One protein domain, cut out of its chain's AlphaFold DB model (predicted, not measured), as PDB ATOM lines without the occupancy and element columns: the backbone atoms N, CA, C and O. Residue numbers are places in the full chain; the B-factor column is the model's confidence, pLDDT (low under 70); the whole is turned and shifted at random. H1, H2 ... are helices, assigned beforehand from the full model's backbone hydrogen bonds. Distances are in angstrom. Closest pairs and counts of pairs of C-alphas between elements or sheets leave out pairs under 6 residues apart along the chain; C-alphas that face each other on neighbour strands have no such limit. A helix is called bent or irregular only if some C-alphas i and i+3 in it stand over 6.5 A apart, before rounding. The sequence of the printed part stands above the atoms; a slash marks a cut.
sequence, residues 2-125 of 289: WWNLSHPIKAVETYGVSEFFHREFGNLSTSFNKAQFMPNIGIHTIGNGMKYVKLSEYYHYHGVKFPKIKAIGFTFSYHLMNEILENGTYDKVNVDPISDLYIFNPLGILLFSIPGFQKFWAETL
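What this domain is: This is residues 2 to 125 of the 289 residues of an uncharacterized protein of Candidatus Marinimicrobia bacterium (UniProt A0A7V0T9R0). What shape does the model make? The two longest helices, H4 and H5, form a hairpin opened like a V; H6 runs slanting through its opening, from the far part of H5 to the middle of H4. The short helices H1, H2 and H3 lie in turn at the V's open end, and H7 stands across the last end of H6. What is it made of? It is all helix: 124 residues are printed, with seven named helices, H1 to H7 in order, mostly in crossed packing, and no named strand. It is compact, with a radius of gyration of the C-alphas of 15.9 A and spans of 46 by 32 by 21 A.

Where its parts are: Where are the long helices? H4, residues 37 to 61, is 34.4 A long, from C-alpha 37 at (185.687, 93.440, 178.512). H5, residues 67 to 87, is 30.0 A, and H6, residues 96 to 112, 22.1 A; H6 is only just irregular, C-alphas 102 and 105 being 6.7 A apart. And the short ones? H1 is residues 2 to 6, H2 8 to 15, H3 17 to 24 and H7 115 to 124, ending at C-alpha 124 (171.357, 110.504, 170.604).

How they stand to each other: What does the hub touch? H6 touches H4 at a steep tilt of 50 degrees, the closest C-alphas, of Thr 45 and Gly 108, 3.9 A apart. It forms a hairpin with H5, a shallow tilt of 25 degrees, opposite ways, closest at the C-alphas of Glu 83 and Pro 97, 6.0 A. With residues 97 to 98 alone it touches H1, closest at the C-alphas of Leu 5 and Ile 98, 6.2 A. How do the others stand? H4 and H5, a hairpin, touch through residues 67 to 75 of H5 alone, closest at the C-alphas of Ser 56 and Lys 68, 4.9 A; their tilt of 37 degrees is only just steep. H3 only just touches H4, with 3 pairs of C-alphas within 8 A, closest at Glu 24 and Phe 37, 4.6 A; H2 is close to H3 but not clearly touching, C-alphas of Val 12 and Phe 20 6.6 A apart. H6 and H7 only just touch, only at the corner, with 3 pairs of C-alphas within 8 A, those of Phe 112 and Gln 118 closest at 5.2 A. Are the backbones helical? Every O i to N i+4 pair is within hydrogen-bond range in H1, H2, H3, H5 and H7, against 19 of 21 in H4 and 10 of 13 in H6.

The domain as a whole: How far does it reach? The two C-alphas farthest apart, of Ser 31 and Gly 63, are 47.6 A apart, and the printed part has no cut. Where is it uncertain? The link from H3 to H4, 12 residues, is long, and residues 26 to 36 have pLDDT under 70; the mean of the printed part is 89.7.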
ATOM      1  N   TRP A   2     196.902  96.195 196.216       91.62
ATOM      2  CA  TRP A   2     197.935  97.260 196.172       91.62
ATOM      3  C   TRP A   2     199.217  96.884 195.429       91.62
ATOM      4  O   TRP A   2     199.799  97.715 194.734       91.62
ATOM      5  N   TRP A   3     199.647  95.628 195.551       93.38
ATOM      6  CA  TRP A   3     200.791  95.125 194.800       93.38
ATOM      7  C   TRP A   3     200.555  95.178 193.282       93.38
ATOM      8  O   TRP A   3     201.424  95.661 192.566       93.38
ATOM      9  N   ASN A   4     199.362  94.791 192.807       92.19
ATOM     10  CA  ASN A   4     198.995  94.841 191.385       92.19
ATOM     11  C   ASN A   4     199.051  96.280 190.850       92.19
ATOM     12  O   ASN A   4     199.654  96.527 189.813       92.19
ATOM     13  N   LEU A   5     198.499  97.242 191.598       93.75
ATOM     14  CA  LEU A   5     198.491  98.658 191.205       93.75
ATOM     15  C   LEU A   5     199.889  99.295 191.248       93.75
ATOM     16  O   LEU A   5     200.238 100.094 190.390       93.75
ATOM     17  N   SER A   6     200.721  98.928 192.223       95.38
ATOM     18  CA  SER A   6     202.091  99.459 192.329       95.38
ATOM     19  C   SER A   6     203.085  98.799 191.367       95.38
ATOM     20  O   SER A   6     204.110  99.402 191.055       95.38
ATOM     21  N   HIS A   7     202.790  97.593 190.876       95.88
ATOM     22  CA  HIS A   7     203.648  96.830 189.965       95.88
ATOM     23  C   HIS A   7     202.868  96.331 188.735       95.88
ATOM     24  O   HIS A   7     202.886  95.130 188.448       95.88
ATOM     25  N   PRO A   8     202.205  97.221 187.972       95.62
ATOM     26  CA  PRO A   8     201.226  96.807 186.971       95.62
ATOM     27  C   PRO A   8     201.855  95.999 185.833       95.62
ATOM     28  O   PRO A   8     201.284  95.006 185.399       95.62
ATOM     29  N   ILE A   9     203.070  96.359 185.408       95.69
ATOM     30  CA  ILE A   9     203.810  95.629 184.366       95.69
ATOM     31  C   ILE A   9     204.079  94.192 184.819       95.69
ATOM     32  O   ILE A   9     203.711  93.249 184.129       95.69
ATOM     33  N   LYS A  10     204.642  94.021 186.020       94.19
ATOM     34  CA  LYS A  10     204.967  92.699 186.565       94.19
ATOM     35  C   LYS A  10     203.713  91.857 186.802       94.19
ATOM     36  O   LYS A  10     203.741  90.648 186.582       94.19
ATOM     37  N   ALA A  11     202.623  92.478 187.249       92.31
ATOM     38  CA  ALA A  11     201.339  91.808 187.417       92.31
ATOM     39  C   ALA A  11     200.803  91.287 186.074       92.31
ATOM     40  O   ALA A  11     200.475  90.108 185.976       92.31
ATOM     41  N   VAL A  12     200.804  92.117 185.025       92.81
ATOM     42  CA  VAL A  12     200.368  91.720 183.674       92.81
ATOM     43  C   VAL A  12     201.292  90.663 183.060       92.81
ATOM     44  O   VAL A  12     200.810  89.715 182.448       92.81
ATOM     45  N   GLU A  13     202.608  90.760 183.251       92.62
ATOM     46  CA  GLU A  13     203.559  89.728 182.811       92.62
ATOM     47  C   GLU A  13     203.313  88.385 183.506       92.62
ATOM     48  O   GLU A  13     203.334  87.346 182.852       92.62
ATOM     49  N   THR A  14     203.033  88.412 184.813       89.75
ATOM     50  CA  THR A  14     202.749  87.207 185.611       89.75
ATOM     51  C   THR A  14     201.399  86.587 185.239       89.75
ATOM     52  O   THR A  14     201.269  85.368 185.232       89.75
ATOM     53  N   TYR A  15     200.406  87.417 184.910       87.50
ATOM     54  CA  TYR A  15     199.107  86.979 184.396       87.50
ATOM     55  C   TYR A  15     199.201  86.420 182.967       87.50
ATOM     56  O   TYR A  15     198.468  85.511 182.595       87.50
ATOM     57  N   GLY A  16     200.119  86.965 182.168       89.88
ATOM     58  CA  GLY A  16     200.260  86.705 180.743       89.88
ATOM     59  C   GLY A  16     199.723  87.873 179.918       89.88
ATOM     60  O   GLY A  16     198.519  88.105 179.847       89.88
ATOM     61  N   VAL A  17     200.621  88.582 179.227       89.75
ATOM     62  CA  VAL A  17     200.289  89.781 178.430       89.75
ATOM     63  C   VAL A  17     199.199  89.496 177.392       89.75
ATOM     64  O   VAL A  17     198.253  90.265 177.255       89.75
ATOM     65  N   SER A  18     199.310  88.376 176.670       86.94
ATOM     66  CA  SER A  18     198.313  87.997 175.663       86.94
ATOM     67  C   SER A  18     196.948  87.722 176.290       86.94
ATOM     68  O   SER A  18     195.936  88.122 175.723       86.94
ATOM     69  N   GLU A  19     196.918  87.053 177.444       84.62
ATOM     70  CA  GLU A  19     195.671  86.716 178.133       84.62
ATOM     71  C   GLU A  19     195.000  87.977 178.686       84.62
ATOM     72  O   GLU A  19     193.794  88.147 178.519       84.62
ATOM     73  N   PHE A  20     195.791  88.906 179.235       87.12
ATOM     74  CA  PHE A  20     195.325  90.221 179.674       87.12
ATOM     75  C   PHE A  20     194.620  90.973 178.541       87.12
ATOM     76  O   PHE A  20     193.457  91.336 178.671       87.12
ATOM     77  N   PHE A  21     195.266  91.147 177.383       86.69
ATOM     78  CA  PHE A  21     194.622  91.849 176.266       86.69
ATOM     79  C   PHE A  21     193.385  91.116 175.741       86.69
ATOM     80  O   PHE A  21     192.376  91.747 175.428       86.69
ATOM     81  N   HIS A  22     193.444  89.789 175.663       82.88
ATOM     82  CA  HIS A  22     192.347  88.985 175.141       82.88
ATOM     83  C   HIS A  22     191.093  89.028 176.023       82.88
ATOM     84  O   HIS A  22     189.978  88.970 175.503       82.88
ATOM     85  N   ARG A  23     191.263  89.129 177.343       78.50
ATOM     86  CA  ARG A  23     190.156  89.178 178.305       78.50
ATOM     87  C   ARG A  23     189.652  90.584 178.571       78.50
ATOM     88  O   ARG A  23     188.444  90.800 178.533       78.50
ATOM     89  N   GLU A  24     190.570  91.522 178.776       82.00
ATOM     90  CA  GLU A  24     190.239  92.872 179.234       82.00
ATOM     91  C   GLU A  24     189.841  93.808 178.089       82.00
ATOM     92  O   GLU A  24     188.984  94.667 178.273       82.00
ATOM     93  N   PHE A  25     190.435  93.646 176.900       79.50
ATOM     94  CA  PHE A  25     190.249  94.564 175.761       79.50
ATOM     95  C   PHE A  25     189.443  93.972 174.615       79.50
ATOM     96  O   PHE A  25     188.909  94.716 173.789       79.50
ATOM     97  N   GLY A  26     189.329  92.650 174.568       68.44
ATOM     98  CA  GLY A  26     188.381  91.993 173.696       68.44
ATOM     99  C   GLY A  26     188.874  90.683 173.114       68.44
ATOM    100  O   GLY A  26     190.005  90.521 172.652       68.44
ATOM    101  N   ASN A  27     187.909  89.783 173.019       59.84
ATOM    102  CA  ASN A  27     187.923  88.649 172.127       59.84
ATOM    103  C   ASN A  27     186.691  88.782 171.223       59.84
ATOM    104  O   ASN A  27     185.599  89.045 171.715       59.84
ATOM    105  N   LEU A  28     186.823  88.531 169.915       52.81
ATOM    106  CA  LEU A  28     185.686  88.408 168.984       52.81
ATOM    107  C   LEU A  28     184.805  87.167 169.268       52.81
ATOM    108  O   LEU A  28     183.992  86.764 168.438       52.81
ATOM    109  N   SER A  29     184.984  86.519 170.420       54.12
ATOM    110  CA  SER A  29     184.213  85.359 170.831       54.12
ATOM    111  C   SER A  29     182.831  85.786 171.302       54.12
ATOM    112  O   SER A  29     182.679  86.655 172.150       54.12
ATOM    113  N   THR A  30     181.817  85.093 170.800       52.62
ATOM    114  CA  THR A  30     180.421  85.218 171.232       52.62
ATOM    115  C   THR A  30     180.133  84.499 172.557       52.62
ATOM    116  O   THR A  30     178.981  84.419 172.976       52.62
ATOM    117  N   SER A  31     181.153  83.936 173.215       55.69
ATOM    118  CA  SER A  31     180.996  83.246 174.494       55.69
ATOM    119  C   SER A  31     180.948  84.248 175.646       55.69
ATOM    120  O   SER A  31     181.921  84.961 175.886       55.69
ATOM    121  N   PHE A  32     179.848  84.247 176.405       57.97
ATOM    122  CA  PHE A  32     179.661  85.099 177.590       57.97
ATOM    123  C   PHE A  32     180.782  84.949 178.632       57.97
ATOM    124  O   PHE A  32     181.158  85.921 179.277       57.97
ATOM    125  N   ASN A  33     181.402  83.768 178.732       57.00
ATOM    126  CA  ASN A  33     182.520  83.512 179.651       57.00
ATOM    127  C   ASN A  33     183.812  84.256 179.262       57.00
ATOM    128  O   ASN A  33     184.792  84.218 180.001       57.00
ATOM    129  N   LYS A  34     183.837  84.889 178.083       60.16
ATOM    130  CA  LYS A  34     184.951  85.687 177.555       60.16
ATOM    131  C   LYS A  34     184.559  87.152 177.329       60.16
ATOM    132  O   LYS A  34     185.285  87.882 176.664       60.16
ATOM    133  N   ALA A  35     183.419  87.577 177.876       64.25
ATOM    134  CA  ALA A  35     182.878  88.925 177.736       64.25
ATOM    135  C   ALA A  35     183.278  89.866 178.892       64.25
ATOM    136  O   ALA A  35     182.590  90.851 179.137       64.25
ATOM    137  N   GLN A  36     184.379  89.577 179.599       69.75
ATOM    138  CA  GLN A  36     184.876  90.386 180.727       69.75
ATOM    139  C   GLN A  36     185.151  91.848 180.322       69.75
ATOM    140  O   GLN A  36     184.867  92.763 181.081       69.75
ATOM    141  N   PHE A  37     185.541  92.091 179.067       73.31
ATOM    142  CA  PHE A  37     185.687  93.440 178.512       73.31
ATOM    143  C   PHE A  37     184.377  94.258 178.440       73.31
ATOM    144  O   PHE A  37     184.424  95.482 178.301       73.31
ATOM    145  N   MET A  38     183.197  93.623 178.457       77.00
ATOM    146  CA  MET A  38     181.921  94.333 178.286       77.00
ATOM    147  C   MET A  38     181.616  95.267 179.470       77.00
ATOM    148  O   MET A  38     181.346  96.444 179.208       77.00
ATOM    149  N   PRO A  39     181.701  94.818 180.739       76.12
ATOM    150  CA  PRO A  39     181.698  95.704 181.904       76.12
ATOM    151  C   PRO A  39     182.742  96.826 181.831       76.12
ATOM    152  O   PRO A  39     182.392  97.982 182.054       76.12
ATOM    153  N   ASN A  40     183.979  96.537 181.422       82.69
ATOM    154  CA  ASN A  40     185.052  97.537 181.336       82.69
ATOM    155  C   ASN A  40     184.711  98.688 180.370       82.69
ATOM    156  O   ASN A  40     184.903  99.877 180.651       82.69
ATOM    157  N   ILE A  41     184.133  98.356 179.215       86.31
ATOM    158  CA  ILE A  41     183.663  99.366 178.262       86.31
ATOM    159  C   ILE A  41     182.400 100.056 178.795       86.31
ATOM    160  O   ILE A  41     182.337 101.286 178.837       86.31
ATOM    161  N   GLY A  42     181.385  99.296 179.205       89.56
ATOM    162  CA  GLY A  42     180.088  99.839 179.611       89.56
ATOM    163  C   GLY A  42     180.162 100.688 180.882       89.56
ATOM    164  O   GLY A  42     179.745 101.844 180.885       89.56
ATOM    165  N   ILE A  43     180.710 100.137 181.959       91.06
ATOM    166  CA  ILE A  43     180.766 100.760 183.284       91.06
ATOM    167  C   ILE A  43     181.982 101.685 183.388       91.06
ATOM    168  O   ILE A  43     181.812 102.890 183.582       91.06
ATOM    169  N   HIS A  44     183.201 101.166 183.209       92.75
ATOM    170  CA  HIS A  44     184.431 101.917 183.508       92.75
ATOM    171  C   HIS A  44     184.781 102.963 182.445       92.75
ATOM    172  O   HIS A  44     185.383 103.990 182.754       92.75
ATOM    173  N   THR A  45     184.356 102.781 181.192       94.94
ATOM    174  CA  THR A  45     184.540 103.816 180.161       94.94
ATOM    175  C   THR A  45     183.312 104.709 180.043       94.94
ATOM    176  O   THR A  45     183.397 105.918 180.270       94.94
ATOM    177  N   ILE A  46     182.160 104.136 179.677       96.19
ATOM    178  CA  ILE A  46     180.964 104.928 179.368       96.19
ATOM    179  C   ILE A  46     180.295 105.462 180.638       96.19
ATOM    180  O   ILE A  46     180.068 106.670 180.754       96.19
ATOM    181  N   GLY A  47     180.033 104.591 181.611       95.06
ATOM    182  CA  GLY A  47     179.408 104.943 182.883       95.06
ATOM    183  C   GLY A  47     180.218 105.953 183.698       95.06
ATOM    184  O   GLY A  47     179.710 107.016 184.062       95.06
ATOM    185  N   ASN A  48     181.501 105.673 183.933       95.62
ATOM    186  CA  ASN A  48     182.408 106.570 184.652       95.62
ATOM    187  C   ASN A  48     182.590 107.912 183.925       95.62
ATOM    188  O   ASN A  48     182.532 108.966 184.557       95.62
ATOM    189  N   GLY A  49     182.753 107.904 182.597       97.31
ATOM    190  CA  GLY A  49     182.847 109.136 181.812       97.31
ATOM    191  C   GLY A  49     181.608 110.026 181.971       97.31
ATOM    192  O   GLY A  49     181.730 111.236 182.196       97.31
ATOM    193  N   MET A  50     180.414 109.424 181.964       96.62
ATOM    194  CA  MET A  50     179.159 110.130 182.235       96.62
ATOM    195  C   MET A  50     179.086 110.667 183.674       96.62
ATOM    196  O   MET A  50     178.721 111.831 183.872       96.62
ATOM    197  N   LYS A  51     179.484 109.875 184.677       95.94
ATOM    198  CA  LYS A  51     179.543 110.310 186.086       95.94
ATOM    199  C   LYS A  51     180.518 111.469 186.296       95.94
ATOM    200  O   LYS A  51     180.177 112.432 186.984       95.94
ATOM    201  N   TYR A  52     181.693 111.424 185.667       97.50
ATOM    202  CA  TYR A  52     182.672 112.512 185.681       97.50
ATOM    203  C   TYR A  52     182.059 113.821 185.167       97.50
ATOM    204  O   TYR A  52     182.172 114.852 185.833       97.50
ATOM    205  N   VAL A  53     181.372 113.781 184.021       97.38
ATOM    206  CA  VAL A  53     180.709 114.961 183.450       97.38
ATOM    207  C   VAL A  53     179.633 115.487 184.390       97.38
ATOM    208  O   VAL A  53     179.680 116.663 184.751       97.38
ATOM    209  N   LYS A  54     178.729 114.621 184.865       95.75
ATOM    210  CA  LYS A  54     177.674 114.998 185.818       95.75
ATOM    211  C   LYS A  54     178.239 115.682 187.057       95.75
ATOM    212  O   LYS A  54     177.739 116.724 187.478       95.75
ATOM    213  N   LEU A  55     179.287 115.111 187.644       97.06
ATOM    214  CA  LEU A  55     179.889 115.641 188.859       97.06
ATOM    215  C   LEU A  55     180.635 116.953 188.598       97.06
ATOM    216  O   LEU A  55     180.544 117.885 189.396       97.06
ATOM    217  N   SER A  56     181.326 117.061 187.461       98.19
ATOM    218  CA  SER A  56     181.969 118.303 187.032       98.19
ATOM    219  C   SER A  56     180.942 119.419 186.821       98.19
ATOM    220  O   SER A  56     181.161 120.541 187.278       98.19
ATOM    221  N   GLU A  57     179.824 119.136 186.155       97.25
ATOM    222  CA  GLU A  57     178.733 120.095 185.942       97.25
ATOM    223  C   GLU A  57     178.074 120.496 187.266       97.25
ATOM    224  O   GLU A  57     177.889 121.685 187.525       97.25
ATOM    225  N   TYR A  58     177.818 119.531 188.156       97.00
ATOM    226  CA  TYR A  58     177.303 119.788 189.499       97.00
ATOM    227  C   TYR A  58     178.237 120.699 190.308       97.00
ATOM    228  O   TYR A  58     177.795 121.687 190.900       97.00
ATOM    229  N   TYR A  59     179.537 120.403 190.323       98.25
ATOM    230  CA  TYR A  59     180.538 121.221 191.003       98.25
ATOM    231  C   TYR A  59     180.662 122.613 190.389       98.25
ATOM    232  O   TYR A  59     180.785 123.590 191.129       98.25
ATOM    233  N   HIS A  60     180.594 122.723 189.063       98.19
ATOM    234  CA  HIS A  60     180.607 124.013 188.384       98.19
ATOM    235  C   HIS A  60     179.390 124.859 188.771       98.19
ATOM    236  O   HIS A  60     179.554 126.008 189.176       98.19
ATOM    237  N   TYR A  61     178.193 124.267 188.731       98.12
ATOM    238  CA  TYR A  61     176.942 124.924 189.108       98.12
ATOM    239  C   TYR A  61     176.968 125.456 190.551       98.12
ATOM    240  O   TYR A  61     176.502 126.560 190.814       98.12
ATOM    241  N   HIS A  62     177.583 124.718 191.480       97.88
ATOM    242  CA  HIS A  62     177.717 125.122 192.887       97.88
ATOM    243  C   HIS A  62     178.947 126.002 193.179       97.88
ATOM    244  O   HIS A  62     179.299 126.203 194.342       97.88
ATOM    245  N   GLY A  63     179.639 126.516 192.156       97.88
ATOM    246  CA  GLY A  63     180.778 127.426 192.336       97.88
ATOM    247  C   GLY A  63     182.013 126.774 192.972       97.88
ATOM    248  O   GLY A  63     182.869 127.454 193.543       97.88
ATOM    249  N   VAL A  64     182.133 125.449 192.897       98.19
ATOM    250  CA  VAL A  64     183.270 124.721 193.457       98.19
ATOM    251  C   VAL A  64     184.520 124.996 192.612       98.19
ATOM    252  O   VAL A  64     184.541 124.769 191.405       98.19
ATOM    253  N   LYS A  65     185.610 125.439 193.255       97.94
ATOM    254  CA  LYS A  65     186.907 125.652 192.583       97.94
ATOM    255  C   LYS A  65     187.423 124.364 191.928       97.94
ATOM    256  O   LYS A  65     187.426 123.318 192.575       97.94
ATOM    257  N   PHE A  66     187.921 124.487 190.694       97.88
ATOM    258  CA  PHE A  66     188.466 123.394 189.873       97.88
ATOM    259  C   PHE A  66     187.504 122.194 189.725       97.88
ATOM    260  O   PHE A  66     187.853 121.075 190.107       97.88
ATOM    261  N   PRO A  67     186.294 122.402 189.172       97.88
ATOM    262  CA  PRO A  67     185.226 121.400 189.190       97.88
ATOM    263  C   PRO A  67     185.629 120.085 188.512       97.88
ATOM    264  O   PRO A  67     185.405 119.018 189.073       97.88
ATOM    265  N   LYS A  68     186.328 120.152 187.371       97.88
ATOM    266  CA  LYS A  68     186.825 118.966 186.656       97.88
ATOM    267  C   LYS A  68     187.834 118.157 187.470       97.88
ATOM    268  O   LYS A  68     187.713 116.944 187.546       97.88
ATOM    269  N   ILE A  69     188.801 118.817 188.114       97.88
ATOM    270  CA  ILE A  69     189.835 118.137 188.916       97.88
ATOM    271  C   ILE A  69     189.194 117.418 190.105       97.88
ATOM    272  O   ILE A  69     189.521 116.270 190.388       97.88
ATOM    273  N   LYS A  70     188.246 118.073 190.780       97.88
ATOM    274  CA  LYS A  70     187.517 117.452 191.888       97.88
ATOM    275  C   LYS A  70     186.635 116.303 191.425       97.88
ATOM    276  O   LYS A  70     186.562 115.302 192.126       97.88
ATOM    277  N   ALA A  71     186.003 116.433 190.260       97.81
ATOM    278  CA  ALA A  71     185.229 115.349 189.676       97.81
ATOM    279  C   ALA A  71     186.115 114.128 189.394       97.81
ATOM    280  O   ALA A  71     185.770 113.045 189.844       97.81
ATOM    281  N   ILE A  72     187.285 114.319 188.770       97.81
ATOM    282  CA  ILE A  72     188.277 113.253 188.539       97.81
ATOM    283  C   ILE A  72     188.705 112.603 189.859       97.81
ATOM    284  O   ILE A  72     188.698 111.383 189.977       97.81
ATOM    285  N   GLY A  73     189.064 113.406 190.865       97.25
ATOM    286  CA  GLY A  73     189.501 112.881 192.159       97.25
ATOM    287  C   GLY A  73     188.417 112.056 192.856       97.25
ATOM    288  O   GLY A  73     188.711 111.000 193.416       97.25
ATOM    289  N   PHE A  74     187.164 112.506 192.794       96.19
ATOM    290  CA  PHE A  74     186.040 111.791 193.391       96.19
ATOM    291  C   PHE A  74     185.700 110.508 192.627       96.19
ATOM    292  O   PHE A  74     185.563 109.465 193.258       96.19
ATOM    293  N   THR A  75     185.603 110.548 191.292       94.94
ATOM    294  CA  THR A  75     185.299 109.344 190.503       94.94
ATOM    295  C   THR A  75     186.414 108.307 190.608       94.94
ATOM    296  O   THR A  75     186.125 107.131 190.794       94.94
ATOM    297  N   PHE A  76     187.682 108.730 190.606       95.06
ATOM    298  CA  PHE A  76     188.810 107.831 190.857       95.06
ATOM    299  C   PHE A  76     188.734 107.188 192.247       95.06
ATOM    300  O   PHE A  76     188.903 105.981 192.374       95.06
ATOM    301  N   SER A  77     188.445 107.977 193.289       95.00
ATOM    302  CA  SER A  77     188.321 107.457 194.659       95.00
ATOM    303  C   SER A  77     187.167 106.464 194.791       95.00
ATOM    304  O   SER A  77     187.302 105.459 195.484       95.00
ATOM    305  N   TYR A  78     186.048 106.741 194.120       92.00
ATOM    306  CA  TYR A  78     184.895 105.850 194.059       92.00
ATOM    307  C   TYR A  78     185.262 104.507 193.418       92.00
ATOM    308  O   TYR A  78     185.081 103.470 194.048       92.00
ATOM    309  N   HIS A  79     185.856 104.518 192.221       92.12
ATOM    310  CA  HIS A  79     186.239 103.278 191.545       92.12
ATOM    311  C   HIS A  79     187.325 102.516 192.303       92.12
ATOM    312  O   HIS A  79     187.209 101.310 192.457       92.12
ATOM    313  N   LEU A  80     188.321 103.200 192.871       93.94
ATOM    314  CA  LEU A  80     189.317 102.550 193.726       93.94
ATOM    315  C   LEU A  80     188.670 101.852 194.932       93.94
ATOM    316  O   LEU A  80     189.112 100.775 195.318       93.94
ATOM    317  N   MET A  81     187.641 102.451 195.537       91.19
ATOM    318  CA  MET A  81     186.912 101.811 196.632       91.19
ATOM    319  C   MET A  81     186.154 100.571 196.155       91.19
ATOM    320  O   MET A  81     186.191  99.555 196.845       91.19
ATOM    321  N   ASN A  82     185.520 100.627 194.980       88.50
ATOM    322  CA  ASN A  82     184.880  99.453 194.386       88.50
ATOM    323  C   ASN A  82     185.903  98.332 194.149       88.50
ATOM    324  O   ASN A  82     185.688  97.233 194.646       88.50
ATOM    325  N   GLU A  83     187.069  98.628 193.558       89.50
ATOM    326  CA  GLU A  83     188.145  97.638 193.370       89.50
ATOM    327  C   GLU A  83     188.616  97.011 194.688       89.50
ATOM    328  O   GLU A  83     188.902  95.815 194.762       89.50
ATOM    329  N   ILE A  84     188.701  97.804 195.765       90.12
ATOM    330  CA  ILE A  84     189.056  97.295 197.098       90.12
ATOM    331  C   ILE A  84     188.006  96.292 197.578       90.12
ATOM    332  O   ILE A  84     188.366  95.228 198.092       90.12
ATOM    333  N   LEU A  85     186.724  96.629 197.424       86.25
ATOM    334  CA  LEU A  85     185.611  95.787 197.853       86.25
ATOM    335  C   LEU A  85     185.521  94.502 197.018       86.25
ATOM    336  O   LEU A  85     185.374  93.423 197.589       86.25
ATOM    337  N   GLU A  86     185.683  94.593 195.699       82.81
ATOM    338  CA  GLU A  86     185.614  93.457 194.770       82.81
ATOM    339  C   GLU A  86     186.843  92.535 194.852       82.81
ATOM    340  O   GLU A  86     186.738  91.301 194.754       82.81
ATOM    341  N   ASN A  87     188.027  93.102 195.111       86.75
ATOM    342  CA  ASN A  87     189.225  92.315 195.391       86.75
ATOM    343  C   ASN A  87     189.103  91.570 196.729       86.75
ATOM    344  O   ASN A  87     189.636  90.466 196.861       86.75
ATOM    345  N   GLY A  88     188.443  92.162 197.729       86.19
ATOM    346  CA  GLY A  88     188.318  91.585 199.065       86.19
ATOM    347  C   GLY A  88     189.682  91.196 199.650       86.19
ATOM    348  O   GLY A  88     190.659  91.943 199.553       86.19
ATOM    349  N   THR A  89     189.771  89.993 200.221       84.44
ATOM    350  CA  THR A  89     191.003  89.453 200.825       84.44
ATOM    351  C   THR A  89     191.963  88.800 199.826       84.44
ATOM    352  O   THR A  89     192.961  88.221 200.247       84.44
ATOM    353  N   TYR A  90     191.696  88.877 198.519       83.94
ATOM    354  CA  TYR A  90     192.528  88.229 197.508       83.94
ATOM    355  C   TYR A  90     193.933  88.852 197.438       83.94
ATOM    356  O   TYR A  90     194.091  90.064 197.225       83.94
ATOM    357  N   ASP A  91     194.957  88.016 197.606       82.81
ATOM    358  CA  ASP A  91     196.352  88.415 197.809       82.81
ATOM    359  C   ASP A  91     197.294  88.058 196.645       82.81
ATOM    360  O   ASP A  91     198.446  88.496 196.639       82.81
ATOM    361  N   LYS A  92     196.810  87.339 195.628       86.88
ATOM    362  CA  LYS A  92     197.586  86.999 194.423       86.88
ATOM    363  C   LYS A  92     197.398  88.026 193.293       86.88
ATOM    364  O   LYS A  92     196.803  89.097 193.468       86.88
ATOM    365  N   VAL A  93     197.913  87.692 192.104       88.62
ATOM    366  CA  VAL A  93     197.826  88.540 190.911       88.62
ATOM    367  C   VAL A  93     196.377  88.681 190.458       88.62
ATOM    368  O   VAL A  93     195.675  87.692 190.225       88.62
ATOM    369  N   ASN A  94     195.949  89.936 190.342       88.88
ATOM    370  CA  ASN A  94     194.663  90.339 189.792       88.88
ATOM    371  C   ASN A  94     194.886  91.566 188.899       88.88
ATOM    372  O   ASN A  94     195.345  92.600 189.392       88.88
ATOM    373  N   VAL A  95     194.609  91.417 187.607       90.31
ATOM    374  CA  VAL A  95     194.849  92.447 186.584       90.31
ATOM    375  C   VAL A  95     193.637  93.335 186.323       90.31
ATOM    376  O   VAL A  95     193.804  94.396 185.739       90.31
ATOM    377  N   ASP A  96     192.470  92.950 186.825       88.44
ATOM    378  CA  ASP A  96     191.189  93.645 186.657       88.44
ATOM    379  C   ASP A  96     191.238  95.105 187.191       88.44
ATOM    380  O   ASP A  96     191.084  96.041 186.400       88.44
ATOM    381  N   PRO A  97     191.744  95.377 188.419       92.06
ATOM    382  CA  PRO A  97     191.960  96.756 188.874       92.06
ATOM    383  C   PRO A  97     192.930  97.576 188.008       92.06
ATOM    384  O   PRO A  97     192.924  98.808 188.062       92.06
ATOM    385  N   ILE A  98     193.829  96.918 187.262       94.12
ATOM    386  CA  ILE A  98     194.799  97.592 186.385       94.12
ATOM    387  C   ILE A  98     194.093  98.064 185.113       94.12
ATOM    388  O   ILE A  98     194.276  99.223 184.730       94.12
ATOM    389  N   SER A  99     193.297  97.204 184.463       92.75
ATOM    390  CA  SER A  99     192.485  97.584 183.300       92.75
ATOM    391  C   SER A  99     191.579  98.756 183.660       92.75
ATOM    392  O   SER A  99     191.567  99.777 182.962       92.75
ATOM    393  N   ASP A 100     190.896  98.660 184.791       92.94
ATOM    394  CA  ASP A 100     189.889  99.635 185.177       92.94
ATOM    395  C   ASP A 100     190.476 100.981 185.574       92.94
ATOM    396  O   ASP A 100     190.111 102.016 185.008       92.94
ATOM    397  N   LEU A 101     191.419 101.003 186.520       94.88
ATOM    398  CA  LEU A 101     191.935 102.260 187.067       94.88
ATOM    399  C   LEU A 101     192.926 102.961 186.139       94.88
ATOM    400  O   LEU A 101     192.989 104.194 186.158       94.88
ATOM    401  N   TYR A 102     193.707 102.219 185.349       95.25
ATOM    402  CA  TYR A 102     194.762 102.806 184.514       95.25
ATOM    403  C   TYR A 102     194.387 102.953 183.048       95.25
ATOM    404  O   TYR A 102     195.048 103.730 182.353       95.25
ATOM    405  N   ILE A 103     193.341 102.273 182.572       95.06
ATOM    406  CA  ILE A 103     192.994 102.295 181.151       95.06
ATOM    407  C   ILE A 103     191.563 102.779 180.937       95.06
ATOM    408  O   ILE A 103     191.379 103.873 180.396       95.06
ATOM    409  N   PHE A 104     190.553 102.034 181.384       95.50
ATOM    410  CA  PHE A 104     189.159 102.331 181.044       95.50
ATOM    411  C   PHE A 104     188.620 103.587 181.735       95.50
ATOM    412  O   PHE A 104     188.036 104.442 181.064       95.50
ATOM    413  N   ASN A 105     188.902 103.783 183.028       95.75
ATOM    414  CA  ASN A 105     188.470 104.989 183.734       95.75
ATOM    415  C   ASN A 105     189.086 106.277 183.148       95.75
ATOM    416  O   ASN A 105     188.332 107.209 182.834       95.75
ATOM    417  N   PRO A 106     190.418 106.369 182.940       97.50
ATOM    418  CA  PRO A 106     191.020 107.511 182.255       97.50
ATOM    419  C   PRO A 106     190.491 107.701 180.831       97.50
ATOM    420  O   PRO A 106     190.206 108.833 180.435       97.50
ATOM    421  N   LEU A 107     190.312 106.615 180.072       97.00
ATOM    422  CA  LEU A 107     189.765 106.674 178.718       97.00
ATOM    423  C   LEU A 107     188.349 107.261 178.711       97.00
ATOM    424  O   LEU A 107     188.059 108.138 177.897       97.00
ATOM    425  N   GLY A 108     187.493 106.847 179.646       97.00
ATOM    426  CA  GLY A 108     186.151 107.396 179.826       97.00
ATOM    427  C   GLY A 108     186.171 108.904 180.068       97.00
ATOM    428  O   GLY A 108     185.485 109.655 179.375       97.00
ATOM    429  N   ILE A 109     187.021 109.371 180.989       97.81
ATOM    430  CA  ILE A 109     187.199 110.803 181.288       97.81
ATOM    431  C   ILE A 109     187.674 111.578 180.050       97.81
ATOM    432  O   ILE A 109     187.173 112.674 179.772       97.81
ATOM    433  N   LEU A 110     188.630 111.027 179.296       97.94
ATOM    434  CA  LEU A 110     189.158 111.648 178.080       97.94
ATOM    435  C   LEU A 110     188.084 111.757 176.995       97.94
ATOM    436  O   LEU A 110     187.861 112.848 176.470       97.94
ATOM    437  N   LEU A 111     187.383 110.660 176.694       97.94
ATOM    438  CA  LEU A 111     186.335 110.629 175.674       97.94
ATOM    439  C   LEU A 111     185.181 111.571 176.026       97.94
ATOM    440  O   LEU A 111     184.776 112.379 175.194       97.94
ATOM    441  N   PHE A 112     184.695 111.547 177.268       97.94
ATOM    442  CA  PHE A 112     183.617 112.437 177.711       97.94
ATOM    443  C   PHE A 112     184.045 113.898 177.888       97.94
ATOM    444  O   PHE A 112     183.194 114.778 177.997       97.94
ATOM    445  N   SER A 113     185.347 114.192 177.849       96.94
ATOM    446  CA  SER A 113     185.838 115.568 177.739       96.94
ATOM    447  C   SER A 113     185.739 116.125 176.309       96.94
ATOM    448  O   SER A 113     185.928 117.328 176.119       96.94
ATOM    449  N   ILE A 114     185.423 115.287 175.311       98.06
ATOM    450  CA  ILE A 114     185.188 115.689 173.919       98.06
ATOM    451  C   ILE A 114     183.698 116.039 173.745       98.06
ATOM    452  O   ILE A 114     182.847 115.149 173.839       98.06
ATOM    453  N   PRO A 115     183.338 117.295 173.404       96.81
ATOM    454  CA  PRO A 115     181.935 117.719 173.336       96.81
ATOM    455  C   PRO A 115     181.063 116.897 172.380       96.81
ATOM    456  O   PRO A 115     179.895 116.652 172.666       96.81
ATOM    457  N   GLY A 116     181.614 116.459 171.242       97.75
ATOM    458  CA  GLY A 116     180.880 115.627 170.282       97.75
ATOM    459  C   GLY A 116     180.507 114.257 170.849       97.75
ATOM    460  O   GLY A 116     179.388 113.793 170.643       97.75
ATOM    461  N   PHE A 117     181.413 113.646 171.616       97.12
ATOM    462  CA  PHE A 117     181.169 112.363 172.268       97.12
ATOM    463  C   PHE A 117     180.121 112.512 173.375       97.12
ATOM    464  O   PHE A 117     179.138 111.775 173.389       97.12
ATOM    465  N   GLN A 118     180.258 113.529 174.235       96.06
ATOM    466  CA  GLN A 118     179.270 113.837 175.277       96.06
ATOM    467  C   GLN A 118     177.868 114.046 174.682       96.06
ATOM    468  O   GLN A 118     176.906 113.433 175.143       96.06
ATOM    469  N   LYS A 119     177.747 114.873 173.634       96.06
ATOM    470  CA  LYS A 119     176.464 115.136 172.965       96.06
ATOM    471  C   LYS A 119     175.863 113.888 172.338       96.06
ATOM    472  O   LYS A 119     174.658 113.694 172.428       96.06
ATOM    473  N   PHE A 120     176.674 113.026 171.728       96.56
ATOM    474  CA  PHE A 120     176.180 111.769 171.175       96.56
ATOM    475  C   PHE A 120     175.503 110.916 172.260       96.56
ATOM    476  O   PHE A 120     174.347 110.520 172.103       96.56
ATOM    477  N   TRP A 121     176.165 110.707 173.398       96.44
ATOM    478  CA  TRP A 121     175.589 109.915 174.485       96.44
ATOM    479  C   TRP A 121     174.393 110.594 175.157       96.44
ATOM    480  O   TRP A 121     173.417 109.915 175.460       96.44
ATOM    481  N   ALA A 122     174.422 111.914 175.347       94.50
ATOM    482  CA  ALA A 122     173.344 112.646 176.012       94.50
ATOM    483  C   ALA A 122     172.097 112.845 175.129       94.50
ATOM    484  O   ALA A 122     170.973 112.719 175.610       94.50
ATOM    485  N   GLU A 123     172.282 113.158 173.844       93.31
ATOM    486  CA  GLU A 123     171.202 113.592 172.945       93.31
ATOM    487  C   GLU A 123     170.798 112.528 171.915       93.31
ATOM    488  O   GLU A 123     169.675 112.569 171.422       93.31
ATOM    489  N   THR A 124     171.687 111.587 171.557       93.44
ATOM    490  CA  THR A 124     171.357 110.504 170.604       93.44
ATOM    491  C   THR A 124     170.970 109.217 171.319       93.44
ATOM    492  O   THR A 124     169.974 108.589 170.962       93.44
ATOM    493  N   LEU A 125     171.771 108.813 172.308       94.69
ATOM    494  CA  LEU A 125     171.558 107.576 173.065       94.69
ATOM    495  C   LEU A 125     170.885 107.795 174.420       94.69
ATOM    496  O   LEU A 125     170.622 106.810 175.105       94.69
TER     497      LEU A 125